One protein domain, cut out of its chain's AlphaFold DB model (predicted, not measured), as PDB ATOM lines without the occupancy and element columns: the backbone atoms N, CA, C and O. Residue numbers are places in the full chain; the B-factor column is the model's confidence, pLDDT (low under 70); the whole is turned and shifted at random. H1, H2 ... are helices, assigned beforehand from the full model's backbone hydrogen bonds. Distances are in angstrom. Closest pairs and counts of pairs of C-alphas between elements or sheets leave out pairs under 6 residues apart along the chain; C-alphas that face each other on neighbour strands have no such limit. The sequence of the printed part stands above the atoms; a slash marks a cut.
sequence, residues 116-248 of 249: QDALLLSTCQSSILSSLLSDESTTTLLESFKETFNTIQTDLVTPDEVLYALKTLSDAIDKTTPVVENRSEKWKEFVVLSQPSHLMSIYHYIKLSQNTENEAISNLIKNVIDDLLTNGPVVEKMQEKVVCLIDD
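What this domain is: This is residues 116 to 248 of the 249 residues of an uncharacterized protein of Entamoeba invadens IP1 (UniProt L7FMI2). What shape is this? Six mostly crossed helices make a compact body, with H4 near its middle, the hairpin of H2 and H3 on one side and H1 on the side away from them; residues 237 to 248 stick out as an arm. H5 and H6 form a second hairpin, which packs on H1 and H3. What is it made of? The printed part has 133 residues with seven named helices, H1 to H7 in chain order, and no named strand: all helix. It is compact, with a radius of gyration of the C-alphas of 15.8 A, and spans 52 by 36 by 28 A.

Where its parts are: Where does it begin? H1, residues 116 to 126, has C-alpha 116 at (130.157, 167.371, 97.446). What follows? H2, residues 136 to 154, measures 26.6 A from first to last C-alpha, and H3, residues 159 to 176, 26.1 A. H4 is residues 180 to 194, H5 199 to 206, and H6 212 to 230, 27.2 A. H7, residues 233 to 246, has C-alpha 246 at (107.442, 172.066, 107.620).

How they stand to each other: What does H1 touch? Among others H7, about perpendicular at 81 degrees, the closest C-alphas being those of Thr 123 and Val 234, 5.2 A apart. How does H4 stand? It touches H6 at a steep tilt of 66 degrees, the closest C-alphas being those of Lys 188 and Val 224, 5.5 A apart. What of the backbones? Every O i to N i+4 pair is within hydrogen-bond range in H1, H2, H3, H5 and H7, against 9 of 11 in H4 and 12 of 15 in H6.

The domain as a whole: Is it continuous? The printed part has no cut, and no link is long. Where is confidence low? Among the residues under 70 are 128 to 135 and 234 to 248.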
ATOM      1  N   GLN A 116     130.553 168.776  97.569       85.56
ATOM      2  CA  GLN A 116     130.157 167.371  97.446       85.56
ATOM      3  C   GLN A 116     131.162 166.443  98.137       85.56
ATOM      4  O   GLN A 116     130.752 165.517  98.832       85.56
ATOM      5  N   ASP A 117     132.459 166.718  98.003       90.12
ATOM      6  CA  ASP A 117     133.531 165.996  98.689       90.12
ATOM      7  C   ASP A 117     133.411 166.132 100.213       90.12
ATOM      8  O   ASP A 117     133.455 165.129 100.929       90.12
ATOM      9  N   ALA A 118     133.169 167.345 100.724       86.81
ATOM     10  CA  ALA A 118     132.952 167.566 102.153       86.81
ATOM     11  C   ALA A 118     131.697 166.842 102.672       86.81
ATOM     12  O   ALA A 118     131.720 166.269 103.766       86.81
ATOM     13  N   LEU A 119     130.614 166.840 101.889       86.19
ATOM     14  CA  LEU A 119     129.383 166.127 102.225       86.19
ATOM     15  C   LEU A 119     129.617 164.613 102.273       86.19
ATOM     16  O   LEU A 119     129.270 163.985 103.269       86.19
ATOM     17  N   LEU A 120     130.253 164.037 101.249       91.19
ATOM     18  CA  LEU A 120     130.601 162.613 101.198       91.19
ATOM     19  C   LEU A 120     131.499 162.206 102.367       91.19
ATOM     20  O   LEU A 120     131.213 161.216 103.039       91.19
ATOM     21  N   LEU A 121     132.541 162.988 102.661       91.12
ATOM     22  CA  LEU A 121     133.425 162.731 103.795       91.12
ATOM     23  C   LEU A 121     132.650 162.749 105.119       91.12
ATOM     24  O   LEU A 121     132.808 161.845 105.942       91.12
ATOM     25  N   SER A 122     131.775 163.738 105.313       86.38
ATOM     26  CA  SER A 122     130.925 163.831 106.504       86.38
ATOM     27  C   SER A 122     129.960 162.645 106.617       86.38
ATOM     28  O   SER A 122     129.767 162.103 107.712       86.38
ATOM     29  N   THR A 123     129.394 162.196 105.494       87.31
ATOM     30  CA  THR A 123     128.552 160.997 105.410       87.31
ATOM     31  C   THR A 123     129.327 159.747 105.812       87.31
ATOM     32  O   THR A 123     128.845 158.981 106.651       87.31
ATOM     33  N   CYS A 124     130.544 159.559 105.296       88.81
ATOM     34  CA  CYS A 124     131.414 158.445 105.673       88.81
ATOM     35  C   CYS A 124     131.735 158.471 107.176       88.81
ATOM     36  O   CYS A 124     131.585 157.463 107.858       88.81
ATOM     37  N   GLN A 125     132.095 159.634 107.725       88.00
ATOM     38  CA  GLN A 125     132.395 159.796 109.155       88.00
ATOM     39  C   GLN A 125     131.182 159.553 110.064       88.00
ATOM     40  O   GLN A 125     131.338 159.104 111.198       88.00
ATOM     41  N   SER A 126     129.976 159.851 109.578       83.75
ATOM     42  CA  SER A 126     128.724 159.680 110.325       83.75
ATOM     43  C   SER A 126     128.121 158.281 110.200       83.75
ATOM     44  O   SER A 126     127.154 157.972 110.899       83.75
ATOM     45  N   SER A 127     128.654 157.448 109.307       83.50
ATOM     46  CA  SER A 127     128.184 156.084 109.081       83.50
ATOM     47  C   SER A 127     128.600 155.172 110.228       83.50
ATOM     48  O   SER A 127     129.782 154.996 110.520       83.50
ATOM     49  N   ILE A 128     127.611 154.566 110.884       69.19
ATOM     50  CA  ILE A 128     127.842 153.552 111.913       69.19
ATOM     51  C   ILE A 128     127.920 152.201 111.209       69.19
ATOM     52  O   ILE A 128     126.898 151.623 110.848       69.19
ATOM     53  N   LEU A 129     129.133 151.682 111.025       66.94
ATOM     54  CA  LEU A 129     129.321 150.316 110.544       66.94
ATOM     55  C   LEU A 129     129.334 149.351 111.731       66.94
ATOM     56  O   LEU A 129     130.259 149.337 112.547       66.94
ATOM     57  N   SER A 130     128.290 148.531 111.837       50.66
ATOM     58  CA  SER A 130     128.229 147.436 112.802       50.66
ATOM     59  C   SER A 130     129.149 146.300 112.347       50.66
ATOM     60  O   SER A 130     128.736 145.441 111.578       50.66
ATOM     61  N   SER A 131     130.391 146.326 112.845       57.31
ATOM     62  CA  SER A 131     131.397 145.247 112.854       57.31
ATOM     63  C   SER A 131     131.802 144.627 111.510       57.31
ATOM     64  O   SER A 131     131.012 143.895 110.932       57.31
ATOM     65  N   LEU A 132     133.074 144.775 111.099       54.50
ATOM     66  CA  LEU A 132     133.699 143.873 110.104       54.50
ATOM     67  C   LEU A 132     135.242 143.794 110.127       54.50
ATOM     68  O   LEU A 132     135.851 143.260 109.206       54.50
ATOM     69  N   LEU A 133     135.901 144.217 111.211       57.50
ATOM     70  CA  LEU A 133     137.342 143.974 111.414       57.50
ATOM     71  C   LEU A 133     137.596 142.686 112.216       57.50
ATOM     72  O   LEU A 133     138.353 142.685 113.182       57.50
ATOM     73  N   SER A 134     136.908 141.597 111.872       55.28
ATOM     74  CA  SER A 134     137.090 140.301 112.543       55.28
ATOM     75  C   SER A 134     138.073 139.367 111.831       55.28
ATOM     76  O   SER A 134     138.443 138.353 112.415       55.28
ATOM     77  N   ASP A 135     138.492 139.691 110.602       69.12
ATOM     78  CA  ASP A 135     139.437 138.895 109.809       69.12
ATOM     79  C   ASP A 135     140.620 139.746 109.294       69.12
ATOM     80  O   ASP A 135     140.470 140.902 108.880       69.12
ATOM     81  N   GLU A 136     141.812 139.151 109.317       74.44
ATOM     82  CA  GLU A 136     143.099 139.733 108.911       74.44
ATOM     83  C   GLU A 136     143.108 140.099 107.416       74.44
ATOM     84  O   GLU A 136     143.652 141.135 107.019       74.44
ATOM     85  N   SER A 137     142.411 139.307 106.591       73.62
ATOM     86  CA  SER A 137     142.274 139.543 105.147       73.62
ATOM     87  C   SER A 137     141.545 140.858 104.829       73.62
ATOM     88  O   SER A 137     141.972 141.633 103.974       73.62
ATOM     89  N   THR A 138     140.475 141.150 105.574       76.62
ATOM     90  CA  THR A 138     139.658 142.364 105.416       76.62
ATOM     91  C   THR A 138     140.404 143.593 105.930       76.62
ATOM     92  O   THR A 138     140.302 144.669 105.345       76.62
ATOM     93  N   THR A 139     141.209 143.424 106.982       80.38
ATOM     94  CA  THR A 139     142.048 144.494 107.539       80.38
ATOM     95  C   THR A 139     143.138 144.912 106.551       80.38
ATOM     96  O   THR A 139     143.249 146.093 106.233       80.38
ATOM     97  N   THR A 140     143.862 143.946 105.979       84.06
ATOM     98  CA  THR A 140     144.891 144.201 104.950       84.06
ATOM     99  C   THR A 140     144.305 144.897 103.718       84.06
ATOM    100  O   THR A 140     144.897 145.821 103.154       84.06
ATOM    101  N   LEU A 141     143.107 144.482 103.296       85.50
ATOM    102  CA  LEU A 141     142.421 145.106 102.168       85.50
ATOM    103  C   LEU A 141     141.997 146.546 102.488       85.50
ATOM    104  O   LEU A 141     142.170 147.429 101.653       85.50
ATOM    105  N   LEU A 142     141.517 146.817 103.707       87.00
ATOM    106  CA  LEU A 142     141.197 148.177 104.146       87.00
ATOM    107  C   LEU A 142     142.436 149.081 104.161       87.00
ATOM    108  O   LEU A 142     142.351 150.242 103.760       87.00
ATOM    109  N   GLU A 143     143.579 148.570 104.615       88.50
ATOM    110  CA  GLU A 143     144.850 149.302 104.570       88.50
ATOM    111  C   GLU A 143     145.242 149.639 103.130       88.50
ATOM    112  O   GLU A 143     145.556 150.793 102.850       88.50
ATOM    113  N   SER A 144     145.089 148.690 102.202       88.94
ATOM    114  CA  SER A 144     145.332 148.922 100.770       88.94
ATOM    115  C   SER A 144     144.415 150.010 100.196       88.94
ATOM    116  O   SER A 144     144.851 150.843  99.401       88.94
ATOM    117  N   PHE A 145     143.146 150.040 100.618       89.50
ATOM    118  CA  PHE A 145     142.200 151.100 100.257       89.50
ATOM    119  C   PHE A 145     142.662 152.466 100.774       89.50
ATOM    120  O   PHE A 145     142.705 153.429 100.009       89.50
ATOM    121  N   LYS A 146     143.025 152.555 102.058       89.56
ATOM    122  CA  LYS A 146     143.514 153.796 102.676       89.56
ATOM    123  C   LYS A 146     144.786 154.298 102.003       89.56
ATOM    124  O   LYS A 146     144.870 155.480 101.693       89.56
ATOM    125  N   GLU A 147     145.739 153.407 101.751       89.75
ATOM    126  CA  GLU A 147     146.990 153.734 101.069       89.75
ATOM    127  C   GLU A 147     146.724 154.237  99.652       89.75
ATOM    128  O   GLU A 147     147.169 155.324  99.305       89.75
ATOM    129  N   THR A 148     145.911 153.523  98.870       89.25
ATOM    130  CA  THR A 148     145.581 153.924  97.494       89.25
ATOM    131  C   THR A 148     144.916 155.297  97.452       89.25
ATOM    132  O   THR A 148     145.323 156.154  96.672       89.25
ATOM    133  N   PHE A 149     143.912 155.544  98.300       89.06
ATOM    134  CA  PHE A 149     143.251 156.848  98.345       89.06
ATOM    135  C   PHE A 149     144.172 157.961  98.846       89.06
ATOM    136  O   PHE A 149     144.046 159.086  98.369       89.06
ATOM    137  N   ASN A 150     145.101 157.665  99.756       85.88
ATOM    138  CA  ASN A 150     146.120 158.620 100.175       85.88
ATOM    139  C   ASN A 150     147.077 158.941  99.018       85.88
ATOM    140  O   ASN A 150     147.247 160.109  98.694       85.88
ATOM    141  N   THR A 151     147.610 157.928  98.331       84.06
ATOM    142  CA  THR A 151     148.475 158.085  97.152       84.06
ATOM    143  C   THR A 151     147.800 158.901  96.056       84.06
ATOM    144  O   THR A 151     148.422 159.802  95.511       84.06
ATOM    145  N   ILE A 152     146.519 158.665  95.759       84.75
ATOM    146  CA  ILE A 152     145.790 159.460  94.755       84.75
ATOM    147  C   ILE A 152     145.765 160.955  95.120       84.75
ATOM    148  O   ILE A 152     145.759 161.805  94.237       84.75
ATOM    149  N   GLN A 153     145.744 161.279  96.413       74.94
ATOM    150  CA  GLN A 153     145.676 162.658  96.897       74.94
ATOM    151  C   GLN A 153     147.051 163.316  97.023       74.94
ATOM    152  O   GLN A 153     147.168 164.524  96.815       74.94
ATOM    153  N   THR A 154     148.069 162.554  97.423       73.62
ATOM    154  CA  THR A 154     149.401 163.082  97.741       73.62
ATOM    155  C   THR A 154     150.376 162.991  96.583       73.62
ATOM    156  O   THR A 154     151.314 163.787  96.517       73.62
ATOM    157  N   ASP A 155     150.159 162.042  95.676       74.06
ATOM    158  CA  ASP A 155     151.092 161.722  94.612       74.06
ATOM    159  C   ASP A 155     150.564 162.218  93.270       74.06
ATOM    160  O   ASP A 155     149.380 162.475  93.052       74.06
ATOM    161  N   LEU A 156     151.491 162.368  92.335       64.62
ATOM    162  CA  LEU A 156     151.196 162.908  91.024       64.62
ATOM    163  C   LEU A 156     150.795 161.778  90.071       64.62
ATOM    164  O   LEU A 156     151.639 161.246  89.348       64.62
ATOM    165  N   VAL A 157     149.515 161.410  90.099       73.31
ATOM    166  CA  VAL A 157     148.944 160.310  89.306       73.31
ATOM    167  C   VAL A 157     147.987 160.806  88.225       73.31
ATOM    168  O   VAL A 157     147.130 161.663  88.447       73.31
ATOM    169  N   THR A 158     148.129 160.254  87.026       76.44
ATOM    170  CA  THR A 158     147.255 160.509  85.872       76.44
ATOM    171  C   THR A 158     145.892 159.817  86.032       76.44
ATOM    172  O   THR A 158     145.790 158.850  86.791       76.44
ATOM    173  N   PRO A 159     144.839 160.235  85.300       80.75
ATOM    174  CA  PRO A 159     143.527 159.579  85.347       80.75
ATOM    175  C   PRO A 159     143.584 158.065  85.106       80.75
ATOM    176  O   PRO A 159     142.909 157.304  85.797       80.75
ATOM    177  N   ASP A 160     144.431 157.620  84.171       81.19
ATOM    178  CA  ASP A 160     144.617 156.201  83.850       81.19
ATOM    179  C   ASP A 160     145.278 155.425  85.000       81.19
ATOM    180  O   ASP A 160     144.885 154.292  85.292       81.19
ATOM    181  N   GLU A 161     146.262 156.024  85.678       82.56
ATOM    182  CA  GLU A 161     146.932 155.423  86.839       82.56
ATOM    183  C   GLU A 161     145.978 155.308  88.031       82.56
ATOM    184  O   GLU A 161     145.931 154.263  88.683       82.56
ATOM    185  N   VAL A 162     145.160 156.339  88.271       87.50
ATOM    186  CA  VAL A 162     144.107 156.310  89.296       87.50
ATOM    187  C   VAL A 162     143.090 155.211  88.981       87.50
ATOM    188  O   VAL A 162     142.778 154.389  89.845       87.50
ATOM    189  N   LEU A 163     142.610 155.135  87.735       87.75
ATOM    190  CA  LEU A 163     141.644 154.120  87.305       87.75
ATOM    191  C   LEU A 163     142.208 152.696  87.436       87.75
ATOM    192  O   LEU A 163     141.507 151.788  87.888       87.75
ATOM    193  N   TYR A 164     143.485 152.496  87.104       86.00
ATOM    194  CA  TYR A 164     144.172 151.215  87.274       86.00
ATOM    195  C   TYR A 164     144.334 150.815  88.749       86.00
ATOM    196  O   TYR A 164     144.118 149.650  89.104       86.00
ATOM    197  N   ALA A 165     144.676 151.761  89.627       88.31
ATOM    198  CA  ALA A 165     144.774 151.505  91.062       88.31
ATOM    199  C   ALA A 165     143.413 151.082  91.648       88.31
ATOM    200  O   ALA A 165     143.315 150.068  92.343       88.31
ATOM    201  N   LEU A 166     142.337 151.780  91.275       91.12
ATOM    202  CA  LEU A 166     140.969 151.456  91.694       91.12
ATOM    203  C   LEU A 166     140.501 150.098  91.155       91.12
ATOM    204  O   LEU A 166     139.882 149.319  91.881       91.12
ATOM    205  N   LYS A 167     140.851 149.763  89.909       90.25
ATOM    206  CA  LYS A 167     140.628 148.421  89.358       90.25
ATOM    207  C   LYS A 167     141.332 147.353  90.194       90.25
ATOM    208  O   LYS A 167     140.725 146.337  90.511       90.25
ATOM    209  N   THR A 168     142.583 147.591  90.580       88.88
ATOM    210  CA  THR A 168     143.383 146.643  91.371       88.88
ATOM    211  C   THR A 168     142.755 146.382  92.739       88.88
ATOM    212  O   THR A 168     142.644 145.226  93.153       88.88
ATOM    213  N   LEU A 169     142.263 147.430  93.409       89.25
ATOM    214  CA  LEU A 169     141.468 147.293  94.631       89.25
ATOM    215  C   LEU A 169     140.196 146.476  94.393       89.25
ATOM    216  O   LEU A 169     139.840 145.618  95.202       89.25
ATOM    217  N   SER A 170     139.528 146.701  93.263       88.38
ATOM    218  CA  SER A 170     138.312 145.965  92.950       88.38
ATOM    219  C   SER A 170     138.569 144.485  92.697       88.38
ATOM    220  O   SER A 170     137.810 143.652  93.184       88.38
ATOM    221  N   ASP A 171     139.635 144.159  91.969       87.50
ATOM    222  CA  ASP A 171     140.043 142.782  91.701       87.50
ATOM    223  C   ASP A 171     140.444 142.069  93.012       87.50
ATOM    224  O   ASP A 171     140.297 140.852  93.138       87.50
ATOM    225  N   ALA A 172     140.939 142.807  94.014       85.12
ATOM    226  CA  ALA A 172     141.233 142.275  95.346       85.12
ATOM    227  C   ALA A 172     139.961 141.996  96.172       85.12
ATOM    228  O   ALA A 172     139.892 140.976  96.865       85.12
ATOM    229  N   ILE A 173     138.926 142.838  96.053       82.00
ATOM    230  CA  ILE A 173     137.596 142.558  96.623       82.00
ATOM    231  C   ILE A 173     136.997 141.299  95.992       82.00
ATOM    232  O   ILE A 173     136.527 140.427  96.719       82.00
ATOM    233  N   ASP A 174     137.072 141.151  94.668       79.38
ATOM    234  CA  ASP A 174     136.515 139.985  93.965       79.38
ATOM    235  C   ASP A 174     137.169 138.665  94.413       79.38
ATOM    236  O   ASP A 174     136.519 137.623  94.480       79.38
ATOM    237  N   LYS A 175     138.458 138.700  94.769       78.31
ATOM    238  CA  LYS A 175     139.180 137.530  95.296       78.31
ATOM    239  C   LYS A 175     138.783 137.167  96.728       78.31
ATOM    240  O   LYS A 175     138.927 136.008  97.110       78.31
ATOM    241  N   THR A 176     138.333 138.139  97.518       71.06
ATOM    242  CA  THR A 176     137.993 137.967  98.942       71.06
ATOM    243  C   THR A 176     136.490 137.815  99.181       71.06
ATOM    244  O   THR A 176     136.084 137.267 100.202       71.06
ATOM    245  N   THR A 177     135.657 138.227  98.222       66.25
ATOM    246  CA  THR A 177     134.193 138.191  98.298       66.25
ATOM    247  C   THR A 177     133.642 137.302  97.177       66.25
ATOM    248  O   THR A 177     133.490 137.763  96.050       66.25
ATOM    249  N   PRO A 178     133.310 136.025  97.443       55.50
ATOM    250  CA  PRO A 178     132.949 135.064  96.395       55.50
ATOM    251  C   PRO A 178     131.579 135.307  95.729       55.50
ATOM    252  O   PRO A 178     131.203 134.556  94.830       55.50
ATOM    253  N   VAL A 179     130.817 136.327  96.147       59.22
ATOM    254  CA  VAL A 179     129.471 136.630  95.631       59.22
ATOM    255  C   VAL A 179     129.444 138.029  95.010       59.22
ATOM    256  O   VAL A 179     129.542 139.031  95.715       59.22
ATOM    257  N   VAL A 180     129.263 138.082  93.686       55.56
ATOM    258  CA  VAL A 180     129.253 139.313  92.865       55.56
ATOM    259  C   VAL A 180     128.180 140.316  93.312       55.56
ATOM    260  O   VAL A 180     128.408 141.522  93.259       55.56
ATOM    261  N   GLU A 181     127.036 139.827  93.800       56.28
ATOM    262  CA  GLU A 181     125.886 140.648  94.216       56.28
ATOM    263  C   GLU A 181     126.205 141.573  95.409       56.28
ATOM    264  O   GLU A 181     125.588 142.620  95.558       56.28
ATOM    265  N   ASN A 182     127.255 141.268  96.182       67.25
ATOM    266  CA  ASN A 182     127.697 142.088  97.314       67.25
ATOM    267  C   ASN A 182     128.861 143.037  96.979       67.25
ATOM    268  O   ASN A 182     129.377 143.703  97.875       67.25
ATOM    269  N   ARG A 183     129.306 143.123  95.716       72.81
ATOM    270  CA  ARG A 183     130.494 143.917  95.347       72.81
ATOM    271  C   ARG A 183     130.312 145.414  95.600       72.81
ATOM    272  O   ARG A 183     131.226 146.034  96.135       72.81
ATOM    273  N   SER A 184     129.161 145.981  95.234       79.19
ATOM    274  CA  SER A 184     128.872 147.412  95.435       79.19
ATOM    275  C   SER A 184     128.772 147.763  96.920       79.19
ATOM    276  O   SER A 184     129.383 148.731  97.361       79.19
ATOM    277  N   GLU A 185     128.086 146.927  97.704       82.06
ATOM    278  CA  GLU A 185     127.984 147.088  99.159       82.06
ATOM    279  C   GLU A 185     129.345 146.965  99.842       82.06
ATOM    280  O   GLU A 185     129.690 147.778 100.698       82.06
ATOM    281  N   LYS A 186     130.176 146.004  99.420       82.44
ATOM    282  CA  LYS A 186     131.521 145.845  99.976       82.44
ATOM    283  C   LYS A 186     132.420 147.031  99.623       82.44
ATOM    284  O   LYS A 186     133.154 147.514 100.480       82.44
ATOM    285  N   TRP A 187     132.336 147.540  98.396       87.56
ATOM    286  CA  TRP A 187     133.022 148.770  97.994       87.56
ATOM    287  C   TRP A 187     132.578 149.976  98.819       87.56
ATOM    288  O   TRP A 187     133.430 150.705  99.322       87.56
ATOM    289  N   LYS A 188     131.267 150.160  98.999       87.56
ATOM    290  CA  LYS A 188     130.700 151.210  99.851       87.56
ATOM    291  C   LYS A 188     131.232 151.106 101.275       87.56
ATOM    292  O   LYS A 188     131.684 152.104 101.825       87.56
ATOM    293  N   GLU A 189     131.244 149.910 101.852       86.62
ATOM    294  CA  GLU A 189     131.785 149.669 103.188       86.62
ATOM    295  C   GLU A 189     133.261 150.085 103.286       86.62
ATOM    296  O   GLU A 189     133.630 150.846 104.182       86.62
ATOM    297  N   PHE A 190     134.104 149.652 102.342       88.25
ATOM    298  CA  PHE A 190     135.517 150.035 102.323       88.25
ATOM    299  C   PHE A 190     135.719 151.535 102.105       88.25
ATOM    300  O   PHE A 190     136.602 152.102 102.737       88.25
ATOM    301  N   VAL A 191     134.905 152.185 101.270       90.00
ATOM    302  CA  VAL A 191     134.917 153.645 101.073       90.00
ATOM    303  C   VAL A 191     134.538 154.377 102.361       90.00
ATOM    304  O   VAL A 191     135.214 155.325 102.757       90.00
ATOM    305  N   VAL A 192     133.503 153.920 103.064       89.00
ATOM    306  CA  VAL A 192     133.098 154.493 104.354       89.00
ATOM    307  C   VAL A 192     134.207 154.339 105.397       89.00
ATOM    308  O   VAL A 192     134.494 155.283 106.131       89.00
ATOM    309  N   LEU A 193     134.864 153.176 105.454       86.94
ATOM    310  CA  LEU A 193     135.954 152.902 106.399       86.94
ATOM    311  C   LEU A 193     137.272 153.599 106.036       86.94
ATOM    312  O   LEU A 193     138.068 153.902 106.931       86.94
ATOM    313  N   SER A 194     137.541 153.811 104.747       88.50
ATOM    314  CA  SER A 194     138.751 154.489 104.274       88.50
ATOM    315  C   SER A 194     138.623 156.008 104.306       88.50
ATOM    316  O   SER A 194     139.648 156.678 104.399       88.50
ATOM    317  N   GLN A 195     137.393 156.536 104.310       90.62
ATOM    318  CA  GLN A 195     137.074 157.963 104.427       90.62
ATOM    319  C   GLN A 195     137.852 158.835 103.425       90.62
ATOM    320  O   GLN A 195     138.591 159.735 103.827       90.62
ATOM    321  N   PRO A 196     137.717 158.587 102.111       90.06
ATOM    322  CA  PRO A 196     138.432 159.362 101.109       90.06
ATOM    323  C   PRO A 196     137.937 160.815 101.087       90.06
ATOM    324  O   PRO A 196     136.750 161.073 100.900       90.06
ATOM    325  N   SER A 197     138.862 161.768 101.222       88.00
ATOM    326  CA  SER A 197     138.578 163.210 101.278       88.00
ATOM    327  C   SER A 197     138.025 163.811  99.984       88.00
ATOM    328  O   SER A 197     137.420 164.874 100.030       88.00
ATOM    329  N   HIS A 198     138.263 163.165  98.839       91.81
ATOM    330  CA  HIS A 198     138.032 163.738  97.507       91.81
ATOM    331  C   HIS A 198     137.273 162.790  96.569       91.81
ATOM    332  O   HIS A 198     137.567 162.713  95.380       91.81
ATOM    333  N   LEU A 199     136.349 161.986  97.100       92.75
ATOM    334  CA  LEU A 199     135.714 160.896  96.353       92.75
ATOM    335  C   LEU A 199     134.966 161.356  95.088       92.75
ATOM    336  O   LEU A 199     135.075 160.694  94.053       92.75
ATOM    337  N   MET A 200     134.248 162.481  95.144       91.31
ATOM    338  CA  MET A 200     133.560 163.058  93.982       91.31
ATOM    339  C   MET A 200     134.578 163.552  92.954       91.31
ATOM    340  O   MET A 200     134.470 163.248  91.764       91.31
ATOM    341  N   SER A 201     135.619 164.245  93.415       90.56
ATOM    342  CA  SER A 201     136.711 164.692  92.545       90.56
ATOM    343  C   SER A 201     137.435 163.525  91.872       90.56
ATOM    344  O   SER A 201     137.697 163.591  90.674       90.56
ATOM    345  N   ILE A 202     137.701 162.427  92.592       91.31
ATOM    346  CA  ILE A 202     138.306 161.199  92.043       91.31
ATOM    347  C   ILE A 202     137.437 160.632  90.929       91.31
ATOM    348  O   ILE A 202     137.959 160.335  89.857       91.31
ATOM    349  N   TYR A 203     136.128 160.500  91.160       91.31
ATOM    350  CA  TYR A 203     135.194 159.991  90.155       91.31
ATOM    351  C   TYR A 203     135.251 160.808  88.861       91.31
ATOM    352  O   TYR A 203     135.354 160.251  87.767       91.31
ATOM    353  N   HIS A 204     135.236 162.131  88.968       85.44
ATOM    354  CA  HIS A 204     135.270 162.984  87.786       85.44
ATOM    355  C   HIS A 204     136.641 163.053  87.130       85.44
ATOM    356  O   HIS A 204     136.717 163.130  85.907       85.44
ATOM    357  N   TYR A 205     137.710 162.927  87.910       86.56
ATOM    358  CA  TYR A 205     139.064 162.836  87.390       86.56
ATOM    359  C   TYR A 205     139.265 161.565  86.554       86.56
ATOM    360  O   TYR A 205     139.748 161.649  85.428       86.56
ATOM    361  N   ILE A 206     138.807 160.396  87.021       87.81
ATOM    362  CA  ILE A 206     138.912 159.145  86.242       87.81
ATOM    363  C   ILE A 206     137.989 159.109  85.020       87.81
ATOM    364  O   ILE A 206     138.247 158.342  84.098       87.81
ATOM    365  N   LYS A 207     136.932 159.932  84.959       82.88
ATOM    366  CA  LYS A 207     136.092 160.055  83.750       82.88
ATOM    367  C   LYS A 207     136.815 160.732  82.583       82.88
ATOM    368  O   LYS A 207     136.320 160.639  81.466       82.88
ATOM    369  N   LEU A 208     137.968 161.351  82.835       76.19
ATOM    370  CA  LEU A 208     138.870 161.887  81.813       76.19
ATOM    371  C   LEU A 208     139.850 160.829  81.272       76.19
ATOM    372  O   LEU A 208     140.644 161.121  80.382       76.19
ATOM    373  N   SER A 209     139.842 159.611  81.830       76.50
ATOM    374  CA  SER A 209     140.665 158.505  81.344       76.50
ATOM    375  C   SER A 209     140.264 158.121  79.921       76.50
ATOM    376  O   SER A 209     139.083 157.943  79.617       76.50
ATOM    377  N   GLN A 210     141.262 157.911  79.061       68.06
ATOM    378  CA  GLN A 210     141.052 157.387  77.708       68.06
ATOM    379  C   GLN A 210     140.830 155.862  77.710       68.06
ATOM    380  O   GLN A 210     140.544 155.262  76.673       68.06
ATOM    381  N   ASN A 211     140.953 155.211  78.871       69.94
ATOM    382  CA  ASN A 211     140.840 153.770  79.020       69.94
ATOM    383  C   ASN A 211     139.382 153.328  79.239       69.94
ATOM    384  O   ASN A 211     138.929 153.082  80.361       69.94
ATOM    385  N   THR A 212     138.657 153.166  78.131       70.75
ATOM    386  CA  THR A 212     137.250 152.734  78.125       70.75
ATOM    387  C   THR A 212     137.041 151.297  78.611       70.75
ATOM    388  O   THR A 212     135.927 150.935  78.975       70.75
ATOM    389  N   GLU A 213     138.085 150.461  78.659       72.56
ATOM    390  CA  GLU A 213     137.975 149.064  79.117       72.56
ATOM    391  C   GLU A 213     137.618 148.958  80.609       72.56
ATOM    392  O   GLU A 213     137.130 147.922  81.061       72.56
ATOM    393  N   ASN A 214     137.811 150.038  81.373       76.19
ATOM    394  CA  ASN A 214     137.576 150.083  82.815       76.19
ATOM    395  C   ASN A 214     136.355 150.927  83.213       76.19
ATOM    396  O   ASN A 214     136.211 151.291  84.381       76.19
ATOM    397  N   GLU A 215     135.434 151.197  82.283       80.75
ATOM    398  CA  GLU A 215     134.216 151.981  82.547       80.75
ATOM    399  C   GLU A 215     133.362 151.400  83.691       80.75
ATOM    400  O   GLU A 215     132.746 152.138  84.463       80.75
ATOM    401  N   ALA A 216     133.394 150.075  83.871       84.00
ATOM    402  CA  ALA A 216     132.725 149.393  84.976       84.00
ATOM    403  C   ALA A 216     133.189 149.883  86.363       84.00
ATOM    404  O   ALA A 216     132.373 149.953  87.281       84.00
ATOM    405  N   ILE A 217     134.465 150.259  86.520       88.00
ATOM    406  CA  ILE A 217     135.006 150.794  87.781       88.00
ATOM    407  C   ILE A 217     134.490 152.214  88.027       88.00
ATOM    408  O   ILE A 217     134.046 152.523  89.132       88.00
ATOM    409  N   SER A 218     134.466 153.059  86.995       85.81
ATOM    410  CA  SER A 218     133.901 154.410  87.097       85.81
ATOM    411  C   SER A 218     132.414 154.374  87.462       85.81
ATOM    412  O   SER A 218     131.967 155.155  88.299       85.81
ATOM    413  N   ASN A 219     131.653 153.434  86.894       88.38
ATOM    414  CA  ASN A 219     130.239 153.238  87.230       88.38
ATOM    415  C   ASN A 219     130.045 152.691  88.651       88.38
ATOM    416  O   ASN A 219     129.131 153.116  89.350       88.38
ATOM    417  N   LEU A 220     130.921 151.792  89.106       89.81
ATOM    418  CA  LEU A 220     130.904 151.282  90.478       89.81
ATOM    419  C   LEU A 220     131.097 152.409  91.499       89.81
ATOM    420  O   LEU A 220     130.329 152.511  92.452       89.81
ATOM    421  N   ILE A 221     132.078 153.285  91.273       90.69
ATOM    422  CA  ILE A 221     132.331 154.439  92.147       90.69
ATOM    423  C   ILE A 221     131.155 155.410  92.107       90.69
ATOM    424  O   ILE A 221     130.723 155.873  93.161       90.69
ATOM    425  N   LYS A 222     130.594 155.666  90.919       91.81
ATOM    426  CA  LYS A 222     129.388 156.488  90.781       91.81
ATOM    427  C   LYS A 222     128.242 155.947  91.636       91.81
ATOM    428  O   LYS A 222     127.652 156.706  92.388       91.81
ATOM    429  N   ASN A 223     127.967 154.646  91.563       90.94
ATOM    430  CA  ASN A 223     126.884 154.028  92.330       90.94
ATOM    431  C   ASN A 223     127.100 154.163  93.843       90.94
ATOM    432  O   ASN A 223     126.150 154.440  94.568       90.94
ATOM    433  N   VAL A 224     128.342 154.011  94.322       90.94
ATOM    434  CA  VAL A 224     128.682 154.233  95.739       90.94
ATOM    435  C   VAL A 224     128.455 155.694  96.140       90.94
ATOM    436  O   VAL A 224     127.887 155.952  97.197       90.94
ATOM    437  N   ILE A 225     128.872 156.652  95.307       92.38
ATOM    438  CA  ILE A 225     128.656 158.088  95.545       92.38
ATOM    439  C   ILE A 225     127.163 158.418  95.586       92.38
ATOM    440  O   ILE A 225     126.706 159.036  96.545       92.38
ATOM    441  N   ASP A 226     126.413 158.004  94.563       90.56
ATOM    442  CA  ASP A 226     124.986 158.295  94.428       90.56
ATOM    443  C   ASP A 226     124.210 157.713  95.625       90.56
ATOM    444  O   ASP A 226     123.337 158.378  96.184       90.56
ATOM    445  N   ASP A 227     124.578 156.515  96.090       88.56
ATOM    446  CA  ASP A 227     123.981 155.904  97.277       88.56
ATOM    447  C   ASP A 227     124.339 156.647  98.577       88.56
ATOM    448  O   ASP A 227     123.446 156.956  99.365       88.56
ATOM    449  N   LEU A 228     125.603 157.032  98.789       88.56
ATOM    450  CA  LEU A 228     126.004 157.827  99.960       88.56
ATOM    451  C   LEU A 228     125.340 159.215  99.985       88.56
ATOM    452  O   LEU A 228     125.061 159.744 101.062       88.56
ATOM    453  N   LEU A 229     125.073 159.812  98.824       86.38
ATOM    454  CA  LEU A 229     124.395 161.107  98.712       86.38
ATOM    455  C   LEU A 229     122.866 161.021  98.776       86.38
ATOM    456  O   LEU A 229     122.222 162.047  98.979       86.38
ATOM    457  N   THR A 230     122.281 159.834  98.619       83.75
ATOM    458  CA  THR A 230     120.820 159.649  98.660       83.75
ATOM    459  C   THR A 230     120.366 159.023  99.975       83.75
ATOM    460  O   THR A 230     119.428 159.509 100.600       83.75
ATOM    461  N   ASN A 231     121.068 157.977 100.412       80.50
ATOM    462  CA  ASN A 231     120.718 157.116 101.544       80.50
ATOM    463  C   ASN A 231     121.735 157.224 102.695       80.50
ATOM    464  O   ASN A 231     121.782 156.377 103.584       80.50
ATOM    465  N   GLY A 232     122.629 158.214 102.654       77.38
ATOM    466  CA  GLY A 232     123.654 158.394 103.673       77.38
ATOM    467  C   GLY A 232     123.121 159.038 104.961       77.38
ATOM    468  O   GLY A 232     122.249 159.906 104.909       77.38
ATOM    469  N   PRO A 233     123.723 158.741 106.127       75.31
ATOM    470  CA  PRO A 233     123.257 159.212 107.440       75.31
ATOM    471  C   PRO A 233     123.235 160.737 107.618       75.31
ATOM    472  O   PRO A 233     122.522 161.254 108.478       75.31
ATOM    473  N   VAL A 234     124.048 161.486 106.867       68.94
ATOM    474  CA  VAL A 234     124.016 162.960 106.904       68.94
ATOM    475  C   VAL A 234     122.819 163.494 106.122       68.94
ATOM    476  O   VAL A 234     122.191 164.456 106.560       68.94
ATOM    477  N   VAL A 235     122.470 162.846 105.012       64.25
ATOM    478  CA  VAL A 235     121.335 163.213 104.161       64.25
ATOM    479  C   VAL A 235     120.028 162.873 104.866       64.25
ATOM    480  O   VAL A 235     119.158 163.736 104.947       64.25
ATOM    481  N   GLU A 236     119.940 161.697 105.495       67.06
ATOM    482  CA  GLU A 236     118.810 161.304 106.352       67.06
ATOM    483  C   GLU A 236     118.562 162.345 107.457       67.06
ATOM    484  O   GLU A 236     117.465 162.887 107.576       67.06
ATOM    485  N   LYS A 237     119.608 162.745 108.196       64.88
ATOM    486  CA  LYS A 237     119.506 163.780 109.247       64.88
ATOM    487  C   LYS A 237     119.125 165.165 108.717       64.88
ATOM    488  O   LYS A 237     118.491 165.940 109.436       64.88
ATOM    489  N   MET A 238     119.558 165.531 107.509       60.34
ATOM    490  CA  MET A 238     119.168 166.799 106.881       60.34
ATOM    491  C   MET A 238     117.703 166.770 106.443       60.34
ATOM    492  O   MET A 238     116.986 167.736 106.695       60.34
ATOM    493  N   GLN A 239     117.244 165.664 105.855       58.75
ATOM    494  CA  GLN A 239     115.846 165.470 105.471       58.75
ATOM    495  C   GLN A 239     114.923 165.484 106.696       58.75
ATOM    496  O   GLN A 239     113.933 166.210 106.687       58.75
ATOM    497  N   GLU A 240     115.283 164.791 107.780       59.12
ATOM    498  CA  GLU A 240     114.528 164.804 109.044       59.12
ATOM    499  C   GLU A 240     114.350 166.225 109.600       59.12
ATOM    500  O   GLU A 240     113.248 166.613 109.986       59.12
ATOM    501  N   LYS A 241     115.410 167.042 109.589       54.78
ATOM    502  CA  LYS A 241     115.331 168.437 110.055       54.78
ATOM    503  C   LYS A 241     114.469 169.326 109.164       54.78
ATOM    504  O   LYS A 241     113.812 170.219 109.686       54.78
ATOM    505  N   VAL A 242     114.483 169.120 107.846       52.72
ATOM    506  CA  VAL A 242     113.639 169.884 106.912       52.72
ATOM    507  C   VAL A 242     112.168 169.512 107.085       52.72
ATOM    508  O   VAL A 242     111.328 170.403 107.101       52.72
ATOM    509  N   VAL A 243     111.855 168.231 107.295       51.69
ATOM    510  CA  VAL A 243     110.485 167.772 107.579       51.69
ATOM    511  C   VAL A 243     109.962 168.383 108.884       51.69
ATOM    512  O   VAL A 243     108.869 168.938 108.894       51.69
ATOM    513  N   CYS A 244     110.767 168.407 109.953       43.56
ATOM    514  CA  CYS A 244     110.364 169.044 111.214       43.56
ATOM    515  C   CYS A 244     110.114 170.559 111.103       43.56
ATOM    516  O   CYS A 244     109.355 171.092 111.900       43.56
ATOM    517  N   LEU A 245     110.731 171.257 110.144       42.19
ATOM    518  CA  LEU A 245     110.492 172.689 109.919       42.19
ATOM    519  C   LEU A 245     109.218 172.969 109.108       42.19
ATOM    520  O   LEU A 245     108.750 174.103 109.110       42.19
ATOM    521  N   ILE A 246     108.685 171.968 108.403       48.28
ATOM    522  CA  ILE A 246     107.442 172.066 107.620       48.28
ATOM    523  C   ILE A 246     106.227 171.683 108.481       48.28
ATOM    524  O   ILE A 246     105.145 172.218 108.272       48.28
ATOM    525  N   ASP A 247     106.407 170.808 109.475       44.28
ATOM    526  CA  ASP A 247     105.346 170.389 110.407       44.28
ATOM    527  C   ASP A 247     105.076 171.397 111.552       44.28
ATOM    528  O   ASP A 247     104.134 171.207 112.323       44.28
ATOM    529  N   ASP A 248     105.869 172.470 111.655       43.22
ATOM    530  CA  ASP A 248     105.683 173.583 112.603       43.22
ATOM    531  C   ASP A 248     104.868 174.769 112.000       43.22
ATOM    532  O   ASP A 248     104.942 175.892 112.512       43.22
TER     533      ASP A 248